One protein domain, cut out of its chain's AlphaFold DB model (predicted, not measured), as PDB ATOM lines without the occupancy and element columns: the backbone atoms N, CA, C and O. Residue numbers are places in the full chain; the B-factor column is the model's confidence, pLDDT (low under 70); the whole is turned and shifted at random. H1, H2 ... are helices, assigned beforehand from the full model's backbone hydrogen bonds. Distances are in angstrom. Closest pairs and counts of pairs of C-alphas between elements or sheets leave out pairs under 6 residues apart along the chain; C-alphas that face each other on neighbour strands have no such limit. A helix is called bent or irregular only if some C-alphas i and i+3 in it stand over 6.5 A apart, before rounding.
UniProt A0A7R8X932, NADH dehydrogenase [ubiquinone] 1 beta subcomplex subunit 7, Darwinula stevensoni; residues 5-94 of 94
ATOM      1  N   ALA A   5     254.769 348.020 172.682       88.50
ATOM      2  CA  ALA A   5     255.325 348.001 171.334       88.50
ATOM      3  C   ALA A   5     255.037 349.315 170.590       88.50
ATOM      4  O   ALA A   5     255.933 349.856 169.946       88.50
ATOM      5  N   ASN A   6     253.834 349.884 170.748       89.25
ATOM      6  CA  ASN A   6     253.526 351.189 170.163       89.25
ATOM      7  C   ASN A   6     254.309 352.316 170.828       89.25
ATOM      8  O   ASN A   6     254.861 353.154 170.123       89.25
ATOM      9  N   LYS A   7     254.437 352.288 172.160       88.50
ATOM     10  CA  LYS A   7     255.204 353.295 172.901       88.50
ATOM     11  C   LYS A   7     256.664 353.385 172.454       88.50
ATOM     12  O   LYS A   7     257.209 354.480 172.408       88.50
ATOM     13  N   TYR A   8     257.306 352.249 172.185       88.12
ATOM     14  CA  TYR A   8     258.745 352.215 171.910       88.12
ATOM     15  C   TYR A   8     259.104 352.120 170.423       88.12
ATOM     16  O   TYR A   8     260.160 352.622 170.051       88.12
ATOM     17  N   TYR A   9     258.272 351.490 169.586       89.44
ATOM     18  CA  TYR A   9     258.667 351.124 168.218       89.44
ATOM     19  C   TYR A   9     257.743 351.647 167.120       89.44
ATOM     20  O   TYR A   9     258.248 352.030 166.070       89.44
ATOM     21  N   LEU A  10     256.422 351.635 167.322       91.75
ATOM     22  CA  LEU A  10     255.483 351.951 166.237       91.75
ATOM     23  C   LEU A  10     255.130 353.443 166.212       91.75
ATOM     24  O   LEU A  10     255.413 354.103 165.222       91.75
ATOM     25  N   ASP A  11     254.597 353.986 167.312       89.75
ATOM     26  CA  ASP A  11     254.077 355.360 167.375       89.75
ATOM     27  C   ASP A  11     254.380 356.033 168.730       89.75
ATOM     28  O   ASP A  11     253.476 356.284 169.541       89.75
ATOM     29  N   PRO A  12     255.654 356.372 169.002       87.50
ATOM     30  CA  PRO A  12     256.059 356.973 170.272       87.50
ATOM     31  C   PRO A  12     255.472 358.375 170.500       87.50
ATOM     32  O   PRO A  12     255.326 358.787 171.645       87.50
ATOM     33  N   LEU A  13     255.121 359.111 169.436       87.00
ATOM     34  CA  LEU A  13     254.639 360.497 169.538       87.00
ATOM     35  C   LEU A  13     253.190 360.599 170.046       87.00
ATOM     36  O   LEU A  13     252.837 361.556 170.728       87.00
ATOM     37  N   HIS A  14     252.351 359.622 169.695       88.75
ATOM     38  CA  HIS A  14     250.921 359.615 170.024       88.75
ATOM     39  C   HIS A  14     250.600 358.748 171.246       88.75
ATOM     40  O   HIS A  14     249.512 358.850 171.812       88.75
ATOM     41  N   THR A  15     251.530 357.884 171.656       89.88
ATOM     42  CA  THR A  15     251.327 356.983 172.789       89.88
ATOM     43  C   THR A  15     251.663 357.704 174.103       89.88
ATOM     44  O   THR A  15     252.805 358.131 174.271       89.88
ATOM     45  N   PRO A  16     250.722 357.833 175.059       89.69
ATOM     46  CA  PRO A  16     250.995 358.503 176.329       89.69
ATOM     47  C   PRO A  16     251.981 357.705 177.195       89.69
ATOM     48  O   PRO A  16     252.020 356.470 177.158       89.69
ATOM     49  N   ASP A  17     252.761 358.411 178.015       86.94
ATOM     50  CA  ASP A  17     253.652 357.790 178.993       86.94
ATOM     51  C   ASP A  17     252.920 357.522 180.321       86.94
ATOM     52  O   ASP A  17     252.180 358.353 180.833       86.94
ATOM     53  N   HIS A  18     253.140 356.336 180.894       86.44
ATOM     54  CA  HIS A  18     252.496 355.865 182.129       86.44
ATOM     55  C   HIS A  18     253.030 356.516 183.411       86.44
ATOM     56  O   HIS A  18     252.401 356.424 184.457       86.44
ATOM     57  N   ARG A  19     254.220 357.120 183.349       89.25
ATOM     58  CA  ARG A  19     254.917 357.730 184.490       89.25
ATOM     59  C   ARG A  19     254.648 359.222 184.571       89.25
ATOM     60  O   ARG A  19     254.761 359.799 185.647       89.25
ATOM     61  N   SER A  20     254.349 359.846 183.434       89.88
ATOM     62  CA  SER A  20     253.983 361.250 183.388       89.88
ATOM     63  C   SER A  20     252.530 361.430 183.829       89.88
ATOM     64  O   SER A  20     251.685 360.609 183.465       89.88
ATOM     65  N   PRO A  21     252.213 362.511 184.558       91.31
ATOM     66  CA  PRO A  21     250.828 362.894 184.798       91.31
ATOM     67  C   PRO A  21     250.102 363.189 183.470       91.31
ATOM     68  O   PRO A  21     250.754 363.397 182.441       91.31
ATOM     69  N   PRO A  22     248.758 363.225 183.468       92.50
ATOM     70  CA  PRO A  22     247.992 363.564 182.273       92.50
ATOM     71  C   PRO A  22     248.369 364.956 181.745       92.50
ATOM     72  O   PRO A  22     248.368 365.933 182.490       92.50
ATOM     73  N   THR A  23     248.674 365.043 180.447       90.75
ATOM     74  CA  THR A  23     249.067 366.297 179.778       90.75
ATOM     75  C   THR A  23     247.886 367.247 179.557       90.75
ATOM     76  O   THR A  23     248.069 368.460 179.488       90.75
ATOM     77  N   PHE A  24     246.676 366.702 179.416       92.06
ATOM     78  CA  PHE A  24     245.458 367.474 179.180       92.06
ATOM     79  C   PHE A  24     244.755 367.816 180.494       92.06
ATOM     80  O   PHE A  24     244.807 367.045 181.453       92.06
ATOM     81  N   ASP A  25     244.056 368.953 180.515       92.00
ATOM     82  CA  ASP A  25     243.234 369.337 181.660       92.00
ATOM     83  C   ASP A  25     242.098 368.328 181.884       92.00
ATOM     84  O   ASP A  25     241.421 367.885 180.955       92.00
ATOM     85  N   SER A  26     241.862 368.007 183.151       90.31
ATOM     86  CA  SER A  26     240.803 367.117 183.619       90.31
ATOM     87  C   SER A  26     239.386 367.566 183.235       90.31
ATOM     88  O   SER A  26     238.485 366.726 183.192       90.31
ATOM     89  N   ALA A  27     239.179 368.860 182.957       91.12
ATOM     90  CA  ALA A  27     237.898 369.421 182.528       91.12
ATOM     91  C   ALA A  27     237.709 369.450 180.998       91.12
ATOM     92  O   ALA A  27     236.599 369.703 180.520       91.12
ATOM     93  N   TYR A  28     238.754 369.172 180.212       92.94
ATOM     94  CA  TYR A  28     238.682 369.228 178.754       92.94
ATOM     95  C   TYR A  28     237.703 368.173 178.209       92.94
ATOM     96  O   TYR A  28     237.861 366.978 178.445       92.94
ATOM     97  N   GLY A  29     236.672 368.616 177.480       92.12
ATOM     98  CA  GLY A  29     235.624 367.743 176.930       92.12
ATOM     99  C   GLY A  29     234.410 367.511 177.841       92.12
ATOM    100  O   GLY A  29     233.477 366.823 177.430       92.12
ATOM    101  N   PHE A  30     234.368 368.114 179.035       92.75
ATOM    102  CA  PHE A  30     233.225 368.040 179.952       92.75
ATOM    103  C   PHE A  30     232.478 369.388 180.005       92.75
ATOM    104  O   PHE A  30     232.804 370.227 180.845       92.75
ATOM    105  N   PRO A  31     231.455 369.624 179.155       90.38
ATOM    106  CA  PRO A  31     230.808 370.938 179.032       90.38
ATOM    107  C   PRO A  31     230.103 371.410 180.314       90.38
ATOM    108  O   PRO A  31     230.035 372.606 180.568       90.38
ATOM    109  N   ASN A  32     229.622 370.476 181.140       88.88
ATOM    110  CA  ASN A  32     228.947 370.759 182.412       88.88
ATOM    111  C   ASN A  32     229.850 370.506 183.639       88.88
ATOM    112  O   ASN A  32     229.360 370.460 184.766       88.88
ATOM    113  N   GLY A  33     231.157 370.310 183.424       87.50
ATOM    114  CA  GLY A  33     232.121 369.954 184.465       87.50
ATOM    115  C   GLY A  33     232.098 368.471 184.862       87.50
ATOM    116  O   GLY A  33     231.128 367.743 184.643       87.50
ATOM    117  N   ARG A  34     233.206 368.003 185.446       89.00
ATOM    118  CA  ARG A  34     233.352 366.639 185.976       89.00
ATOM    119  C   ARG A  34     232.913 366.600 187.441       89.00
ATOM    120  O   ARG A  34     233.337 367.432 188.239       89.00
ATOM    121  N   LYS A  35     232.119 365.597 187.825       90.19
ATOM    122  CA  LYS A  35     231.779 365.354 189.236       90.19
ATOM    123  C   LYS A  35     233.035 364.938 190.013       90.19
ATOM    124  O   LYS A  35     233.706 363.980 189.630       90.19
ATOM    125  N   ALA A  36     233.332 365.638 191.106       89.00
ATOM    126  CA  ALA A  36     234.422 365.274 192.008       89.00
ATOM    127  C   ALA A  36     234.108 363.974 192.771       89.00
ATOM    128  O   ALA A  36     232.949 363.703 193.108       89.00
ATOM    129  N   ARG A  37     235.145 363.177 193.054       90.19
ATOM    130  CA  ARG A  37     235.036 362.033 193.969       90.19
ATOM    131  C   ARG A  37     234.847 362.550 195.397       90.19
ATOM    132  O   ARG A  37     235.424 363.567 195.771       90.19
ATOM    133  N   VAL A  38     234.023 361.859 196.180       91.69
ATOM    134  CA  VAL A  38     233.714 362.237 197.563       91.69
ATOM    135  C   VAL A  38     234.440 361.281 198.500       91.69
ATOM    136  O   VAL A  38     234.218 360.075 198.429       91.69
ATOM    137  N   MET A  39     235.288 361.816 199.380       91.94
ATOM    138  CA  MET A  39     235.879 361.048 200.479       91.94
ATOM    139  C   MET A  39     234.842 360.880 201.587       91.94
ATOM    140  O   MET A  39     234.358 361.870 202.134       91.94
ATOM    141  N   VAL A  40     234.497 359.632 201.911       93.38
ATOM    142  CA  VAL A  40     233.523 359.318 202.972       93.38
ATOM    143  C   VAL A  40     234.199 359.211 204.343       93.38
ATOM    144  O   VAL A  40     233.627 359.652 205.334       93.38
ATOM    145  N   ALA A  41     235.405 358.635 204.408       91.81
ATOM    146  CA  ALA A  41     236.163 358.500 205.651       91.81
ATOM    147  C   ALA A  41     236.895 359.800 206.005       91.81
ATOM    148  O   ALA A  41     237.534 360.419 205.149       91.81
ATOM    149  N   THR A  42     236.856 360.182 207.280       94.31
ATOM    150  CA  THR A  42     237.640 361.317 207.783       94.31
ATOM    151  C   THR A  42     239.099 360.918 208.028       94.31
ATOM    152  O   THR A  42     239.430 359.755 208.277       94.31
ATOM    153  N   GLU A  43     240.013 361.889 207.992       91.69
ATOM    154  CA  GLU A  43     241.438 361.621 208.226       91.69
ATOM    155  C   GLU A  43     241.713 361.103 209.649       91.69
ATOM    156  O   GLU A  43     242.581 360.250 209.858       91.69
ATOM    157  N   GLU A  44     240.951 361.584 210.632       93.00
ATOM    158  CA  GLU A  44     241.048 361.160 212.031       93.00
ATOM    159  C   GLU A  44     240.627 359.694 212.210       93.00
ATOM    160  O   GLU A  44     241.315 358.924 212.888       93.00
ATOM    161  N   GLU A  45     239.559 359.265 211.529       92.31
ATOM    162  CA  GLU A  45     239.122 357.865 211.507       92.31
ATOM    163  C   GLU A  45     240.192 356.958 210.885       92.31
ATOM    164  O   GLU A  45     240.539 355.927 211.465       92.31
ATOM    165  N   MET A  46     240.803 357.366 209.769       93.38
ATOM    166  CA  MET A  46     241.875 356.590 209.128       93.38
ATOM    167  C   MET A  46     243.135 356.479 210.001       93.38
ATOM    168  O   MET A  46     243.769 355.416 210.064       93.38
ATOM    169  N   LYS A  47     243.490 357.557 210.717       93.56
ATOM    170  CA  LYS A  47     244.602 357.565 211.681       93.56
ATOM    171  C   LYS A  47     244.315 356.652 212.872       93.56
ATOM    172  O   LYS A  47     245.174 355.845 213.233       93.56
ATOM    173  N   SER A  48     243.115 356.732 213.449       92.88
ATOM    174  CA  SER A  48     242.720 355.899 214.596       92.88
ATOM    175  C   SER A  48     242.671 354.405 214.244       92.88
ATOM    176  O   SER A  48     243.131 353.572 215.027       92.88
ATOM    177  N   ALA A  49     242.234 354.066 213.026       91.75
ATOM    178  CA  ALA A  49     242.220 352.703 212.492       91.75
ATOM    179  C   ALA A  49     243.604 352.186 212.037       91.75
ATOM    180  O   ALA A  49     243.710 351.053 211.549       91.75
ATOM    181  N   LYS A  50     244.669 352.992 212.197       92.25
ATOM    182  CA  LYS A  50     246.059 352.668 211.831       92.25
ATOM    183  C   LYS A  50     246.164 352.110 210.405       92.25
ATOM    184  O   LYS A  50     246.682 351.013 210.183       92.25
ATOM    185  N   ILE A  51     245.602 352.836 209.441       93.19
ATOM    186  CA  ILE A  51     245.667 352.487 208.015       93.19
ATOM    187  C   ILE A  51     247.010 352.976 207.434       93.19
ATOM    188  O   ILE A  51     247.387 354.130 207.706       93.19
ATOM    189  N   PRO A  52     247.758 352.127 206.694       93.19
ATOM    190  CA  PRO A  52     248.985 352.546 206.007       93.19
ATOM    191  C   PRO A  52     248.668 353.613 204.956       93.19
ATOM    192  O   PRO A  52     247.525 353.756 204.554       93.19
ATOM    193  N   LEU A  53     249.657 354.401 204.537       91.75
ATOM    194  CA  LEU A  53     249.418 355.518 203.610       91.75
ATOM    195  C   LEU A  53     248.933 355.066 202.227       91.75
ATOM    196  O   LEU A  53     248.226 355.823 201.577       91.75
ATOM    197  N   GLU A  54     249.310 353.859 201.812       92.38
ATOM    198  CA  GLU A  54     248.935 353.275 200.520       92.38
ATOM    199  C   GLU A  54     247.431 352.969 200.450       92.38
ATOM    200  O   GLU A  54     246.810 353.252 199.437       92.38
ATOM    201  N   ASP A  55     246.832 352.524 201.562       91.50
ATOM    202  CA  ASP A  55     245.410 352.149 201.655       91.50
ATOM    203  C   ASP A  55     244.510 353.328 202.114       91.50
ATOM    204  O   ASP A  55     243.466 353.125 202.739       91.50
ATOM    205  N   ARG A  56     244.956 354.585 201.949       93.19
ATOM    206  CA  ARG A  56     244.176 355.803 202.294       93.19
ATOM    207  C   ARG A  56     243.550 356.425 201.054       93.19
ATOM    208  O   ARG A  56     243.726 357.609 200.763       93.19
ATOM    209  N   ASP A  57     242.845 355.585 200.336       93.69
ATOM    210  CA  ASP A  57     242.150 355.844 199.090       93.69
ATOM    211  C   ASP A  57     240.669 356.219 199.344       93.69
ATOM    212  O   ASP A  57     240.225 356.375 200.492       93.69
ATOM    213  N   TYR A  58     239.875 356.391 198.280       94.44
ATOM    214  CA  TYR A  58     238.454 356.742 198.424       94.44
ATOM    215  C   TYR A  58     237.617 355.598 199.039       94.44
ATOM    216  O   TYR A  58     236.572 355.865 199.653       94.44
ATOM    217  N   CYS A  59     238.081 354.346 198.962       94.31
ATOM    218  CA  CYS A  59     237.435 353.147 199.506       94.31
ATOM    219  C   CYS A  59     237.835 352.805 200.953       94.31
ATOM    220  O   CYS A  59     237.243 351.891 201.543       94.31
ATOM    221  N   ALA A  60     238.712 353.585 201.597       95.31
ATOM    222  CA  ALA A  60     239.188 353.357 202.972       95.31
ATOM    223  C   ALA A  60     238.073 353.147 204.024       95.31
ATOM    224  O   ALA A  60     238.258 352.453 205.029       95.31
ATOM    225  N   HIS A  61     236.878 353.699 203.800       94.44
ATOM    226  CA  HIS A  61     235.714 353.506 204.668       94.44
ATOM    227  C   HIS A  61     235.244 352.037 204.747       94.44
ATOM    228  O   HIS A  61     234.807 351.592 205.813       94.44
ATOM    229  N   TYR A  62     235.374 351.253 203.672       95.75
ATOM    230  CA  TYR A  62     235.100 349.810 203.695       95.75
ATOM    231  C   TYR A  62     236.196 349.034 204.428       95.75
ATOM    232  O   TYR A  62     235.899 348.135 205.220       95.75
ATOM    233  N   LEU A  63     237.457 349.436 204.265       94.94
ATOM    234  CA  LEU A  63     238.584 348.828 204.971       94.94
ATOM    235  C   LEU A  63     238.471 349.004 206.496       94.94
ATOM    236  O   LEU A  63     238.751 348.068 207.255       94.94
ATOM    237  N   ILE A  64     237.983 350.160 206.963       95.81
ATOM    238  CA  ILE A  64     237.660 350.386 208.384       95.81
ATOM    239  C   ILE A  64     236.599 349.385 208.865       95.81
ATOM    240  O   ILE A  64     236.792 348.744 209.905       95.81
ATOM    241  N   LYS A  65     235.507 349.191 208.107       95.00
ATOM    242  CA  LYS A  65     234.442 348.224 208.448       95.00
ATOM    243  C   LYS A  65     234.976 346.794 208.518       95.00
ATOM    244  O   LYS A  65     234.695 346.080 209.484       95.00
ATOM    245  N   TYR A  66     235.800 346.395 207.552       95.12
ATOM    246  CA  TYR A  66     236.418 345.072 207.530       95.12
ATOM    247  C   TYR A  66     237.339 344.847 208.740       95.12
ATOM    248  O   TYR A  66     237.220 343.828 209.432       95.12
ATOM    249  N   LYS A  67     238.204 345.816 209.073       93.88
ATOM    250  CA  LYS A  67     239.058 345.755 210.276       93.88
ATOM    251  C   LYS A  67     238.228 345.674 211.560       93.88
ATOM    252  O   LYS A  67     238.553 344.875 212.440       93.88
ATOM    253  N   ALA A  68     237.137 346.435 211.647       93.81
ATOM    254  CA  ALA A  68     236.223 346.388 212.784       93.81
ATOM    255  C   ALA A  68     235.537 345.016 212.922       93.81
ATOM    256  O   ALA A  68     235.470 344.480 214.031       93.81
ATOM    257  N   CYS A  69     235.079 344.409 211.821       95.19
ATOM    258  CA  CYS A  69     234.514 343.056 211.836       95.19
ATOM    259  C   CYS A  69     235.551 342.021 212.294       95.19
ATOM    260  O   CYS A  69     235.272 341.192 213.166       95.19
ATOM    261  N   LYS A  70     236.776 342.104 211.760       94.25
ATOM    262  CA  LYS A  70     237.869 341.182 212.093       94.25
ATOM    263  C   LYS A  70     238.240 341.241 213.576       94.25
ATOM    264  O   LYS A  70     238.466 340.191 214.173       94.25
ATOM    265  N   ALA A  71     238.267 342.436 214.168       93.19
ATOM    266  CA  ALA A  71     238.544 342.618 215.591       93.19
ATOM    267  C   ALA A  71     237.442 342.020 216.486       93.19
ATOM    268  O   ALA A  71     237.751 341.388 217.491       93.19
ATOM    269  N   LYS A  72     236.166 342.175 216.105       93.94
ATOM    270  CA  LYS A  72     235.017 341.654 216.872       93.94
ATOM    271  C   LYS A  72     234.893 340.132 216.819       93.94
ATOM    272  O   LYS A  72     234.520 339.516 217.809       93.94
ATOM    273  N   ASN A  73     235.186 339.535 215.665       91.88
ATOM    274  CA  ASN A  73     234.953 338.113 215.409       91.88
ATOM    275  C   ASN A  73     236.204 337.242 215.576       91.88
ATOM    276  O   ASN A  73     236.167 336.067 215.218       91.88
ATOM    277  N   TRP A  74     237.316 337.779 216.084       89.12
ATOM    278  CA  TRP A  74     238.539 337.005 216.304       89.12
ATOM    279  C   TRP A  74     238.303 335.874 217.324       89.12
ATOM    280  O   TRP A  74     237.720 336.152 218.371       89.12
ATOM    281  N   PRO A  75     238.732 334.613 217.075       92.12
ATOM    282  CA  PRO A  75     239.602 334.112 215.990       92.12
ATOM    283  C   PRO A  75     238.895 333.736 214.673       92.12
ATOM    284  O   PRO A  75     239.536 333.351 213.697       92.12
ATOM    285  N   TRP A  76     237.567 333.812 214.620       90.56
ATOM    286  CA  TRP A  76     236.732 333.330 213.517       90.56
ATOM    287  C   TRP A  76     236.521 334.407 212.441       90.56
ATOM    288  O   TRP A  76     235.399 334.689 212.012       90.56
ATOM    289  N   ALA A  77     237.622 334.985 211.954       87.38
ATOM    290  CA  ALA A  77     237.614 336.054 210.947       87.38
ATOM    291  C   ALA A  77     236.946 335.658 209.610       87.38
ATOM    292  O   ALA A  77     236.580 336.522 208.818       87.38
ATOM    293  N   VAL A  78     236.727 334.361 209.372       88.75
ATOM    294  CA  VAL A  78     236.040 333.808 208.189       88.75
ATOM    295  C   VAL A  78     234.597 334.316 208.053       88.75
ATOM    296  O   VAL A  78     234.050 334.302 206.954       88.75
ATOM    297  N   LYS A  79     233.976 334.787 209.140       90.94
ATOM    298  CA  LYS A  79     232.628 335.375 209.101       90.94
ATOM    299  C   LYS A  79     232.578 336.745 208.408       90.94
ATOM    300  O   LYS A  79     231.513 337.121 207.944       90.94
ATOM    301  N   CYS A  80     233.711 337.437 208.265       95.06
ATOM    302  CA  CYS A  80     233.798 338.792 207.700       95.06
ATOM    303  C   CYS A  80     234.042 338.820 206.177       95.06
ATOM    304  O   CYS A  80     234.748 339.689 205.660       95.06
ATOM    305  N   LYS A  81     233.555 337.809 205.444       94.25
ATOM    306  CA  LYS A  81     233.760 337.708 203.986       94.25
ATOM    307  C   LYS A  81     232.994 338.772 203.212       94.25
ATOM    308  O   LYS A  81     233.457 339.182 202.154       94.25
ATOM    309  N   HIS A  82     231.836 339.182 203.720       95.31
ATOM    310  CA  HIS A  82     230.992 340.155 203.043       95.31
ATOM    311  C   HIS A  82     231.662 341.528 203.020       95.31
ATOM    312  O   HIS A  82     231.862 342.087 201.951       95.31
ATOM    313  N   GLU A  83     232.138 341.996 204.172       95.06
ATOM    314  CA  GLU A  83     232.843 343.271 204.317       95.06
ATOM    315  C   GLU A  83     234.158 343.282 203.534       95.06
ATOM    316  O   GLU A  83     234.543 344.306 202.976       95.06
ATOM    317  N   LYS A  84     234.841 342.131 203.459       95.06
ATOM    318  CA  LYS A  84     236.017 341.989 202.598       95.06
ATOM    319  C   LYS A  84     235.648 342.170 201.124       95.06
ATOM    320  O   LYS A  84     236.337 342.898 200.425       95.06
ATOM    321  N   HIS A  85     234.584 341.514 200.667       96.56
ATOM    322  CA  HIS A  85     234.143 341.615 199.279       96.56
ATOM    323  C   HIS A  85     233.656 343.027 198.929       96.56
ATOM    324  O   HIS A  85     233.905 343.483 197.824       96.56
ATOM    325  N   GLU A  86     232.990 343.733 199.846       96.56
ATOM    326  CA  GLU A  86     232.612 345.138 199.630       96.56
ATOM    327  C   GLU A  86     233.836 346.038 199.424       96.56
ATOM    328  O   GLU A  86     233.828 346.883 198.532       96.56
ATOM    329  N   TRP A  87     234.895 345.835 200.213       95.56
ATOM    330  CA  TRP A  87     236.153 346.553 200.022       95.56
ATOM    331  C   TRP A  87     236.821 346.182 198.691       95.56
ATOM    332  O   TRP A  87     237.088 347.074 197.893       95.56
ATOM    333  N   ASP A  88     236.995 344.885 198.412       96.06
ATOM    334  CA  ASP A  88     237.614 344.400 197.168       96.06
ATOM    335  C   ASP A  88     236.840 344.887 195.915       96.06
ATOM    336  O   ASP A  88     237.434 345.160 194.874       96.06
ATOM    337  N   TYR A  89     235.510 345.010 196.007       96.94
ATOM    338  CA  TYR A  89     234.660 345.537 194.937       96.94
ATOM    339  C   TYR A  89     234.866 347.039 194.719       96.94
ATOM    340  O   TYR A  89     234.958 347.478 193.577       96.94
ATOM    341  N   CYS A  90     234.972 347.819 195.797       95.19
ATOM    342  CA  CYS A  90     235.216 349.258 195.700       95.19
ATOM    343  C   CYS A  90     236.582 349.553 195.057       95.19
ATOM    344  O   CYS A  90     236.648 350.362 194.141       95.19
ATOM    345  N   GLU A  91     237.632 348.833 195.462       94.50
ATOM    346  CA  GLU A  91     238.981 348.926 194.868       94.50
ATOM    347  C   GLU A  91     238.987 348.569 193.374       94.50
ATOM    348  O   GLU A  91     239.776 349.090 192.594       94.50
ATOM    349  N   TYR A  92     238.100 347.662 192.957       95.44
ATOM    350  CA  TYR A  92     237.957 347.300 191.550       95.44
ATOM    351  C   TYR A  92     237.231 348.375 190.725       95.44
ATOM    352  O   TYR A  92     237.520 348.535 189.539       95.44
ATOM    353  N   GLU A  93     236.271 349.084 191.323       91.88
ATOM    354  CA  GLU A  93     235.566 350.209 190.691       91.88
ATOM    355  C   GLU A  93     236.354 351.530 190.741       91.88
ATOM    356  O   GLU A  93     235.920 352.523 190.139       91.88
ATOM    357  N   GLU A  94     237.474 351.573 191.471       81.00
ATOM    358  CA  GLU A  94     238.293 352.777 191.618       81.00
ATOM    359  C   GLU A  94     239.023 353.187 190.327       81.00
ATOM    360  O   GLU A  94     239.023 354.424 190.068       81.00
TER     361      GLU A  94
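What this domain is: This is residues 5 to 94 of the 94 residues of the protein "NADH dehydrogenase [ubiquinone] 1 beta subcomplex subunit 7" of Darwinula stevensoni (UniProt A0A7R8X932). A long, thin arm of chain leads from a small helix, H1, to a helical hairpin, in which H3 and H4 run side by side and the short helix H2 is near H3. The arm is mostly residues 11 to 42, a winding stretch with no named element; residues 8 to 13, 19 to 25 and 28 to 33 stand free of the rest, and H1 touches no helix. The printed part has 90 residues with four named helices, in the order H1, H2, H3, H4, and no named strand. The class is all helix, though under half of the residues, 42 of 90, are in named elements. The whole is extended and elongated, with a radius of gyration of the C-alphas of 19.2 A and spans of 55 by 35 by 21 A.

How they stand to each other: H1, residues 5 to 10, is apart from H2, residues 43 to 48, from H3, residues 60 to 72, and from H4, residues 77 to 93. H2 and H3 are close but not clearly touching, the closest C-alphas being those of Met 46 and Ala 60, 7.5 A apart. These two run the same way at a shallow tilt of 20 degrees. H3 and H4 form a helical hairpin: they touch, with the C-alphas of Tyr 62 and Trp 87 closest at 5.0 A, and run opposite ways at a shallow tilt of 5 degrees. H2 and H4 are apart. In H2 and H3 every O i to N i+4 pair is within hydrogen-bond range; in H1 it is 1 of 2 and in H4 10 of 13.

Where its parts are: H1 begins at C-alpha 5, at (255.325, 348.001, 171.334), and is only just irregular: C-alphas 7 and 10 are 6.8 A apart. H2 begins at C-alpha 43, at (241.438, 361.621, 208.226). H1 measures 6.5 A from first to last C-alpha and H2 8.7 A. H3 measures 18.6 A from Ala 60 to Lys 72. H4, the longest helix, measures 24.8 A and ends at C-alpha 93, at (235.566, 350.209, 190.691). H4 is irregular, with C-alphas 79 and 82 7.9 A apart, and has a kink of 38 degrees near residue 84.

The domain as a whole: The two C-alphas farthest apart, those of Leu 10 and Lys 72, are 55.6 A from each other. The links from H1 to H2, 32 residues, and from H2 to H3, 11 residues, are long; the link from H3 to H4, 4 residues, is tight. The printed part has no cut and ends at residue 94, the chain's last. The mean pLDDT of the printed part is 92.0, and no printed residue is under 70.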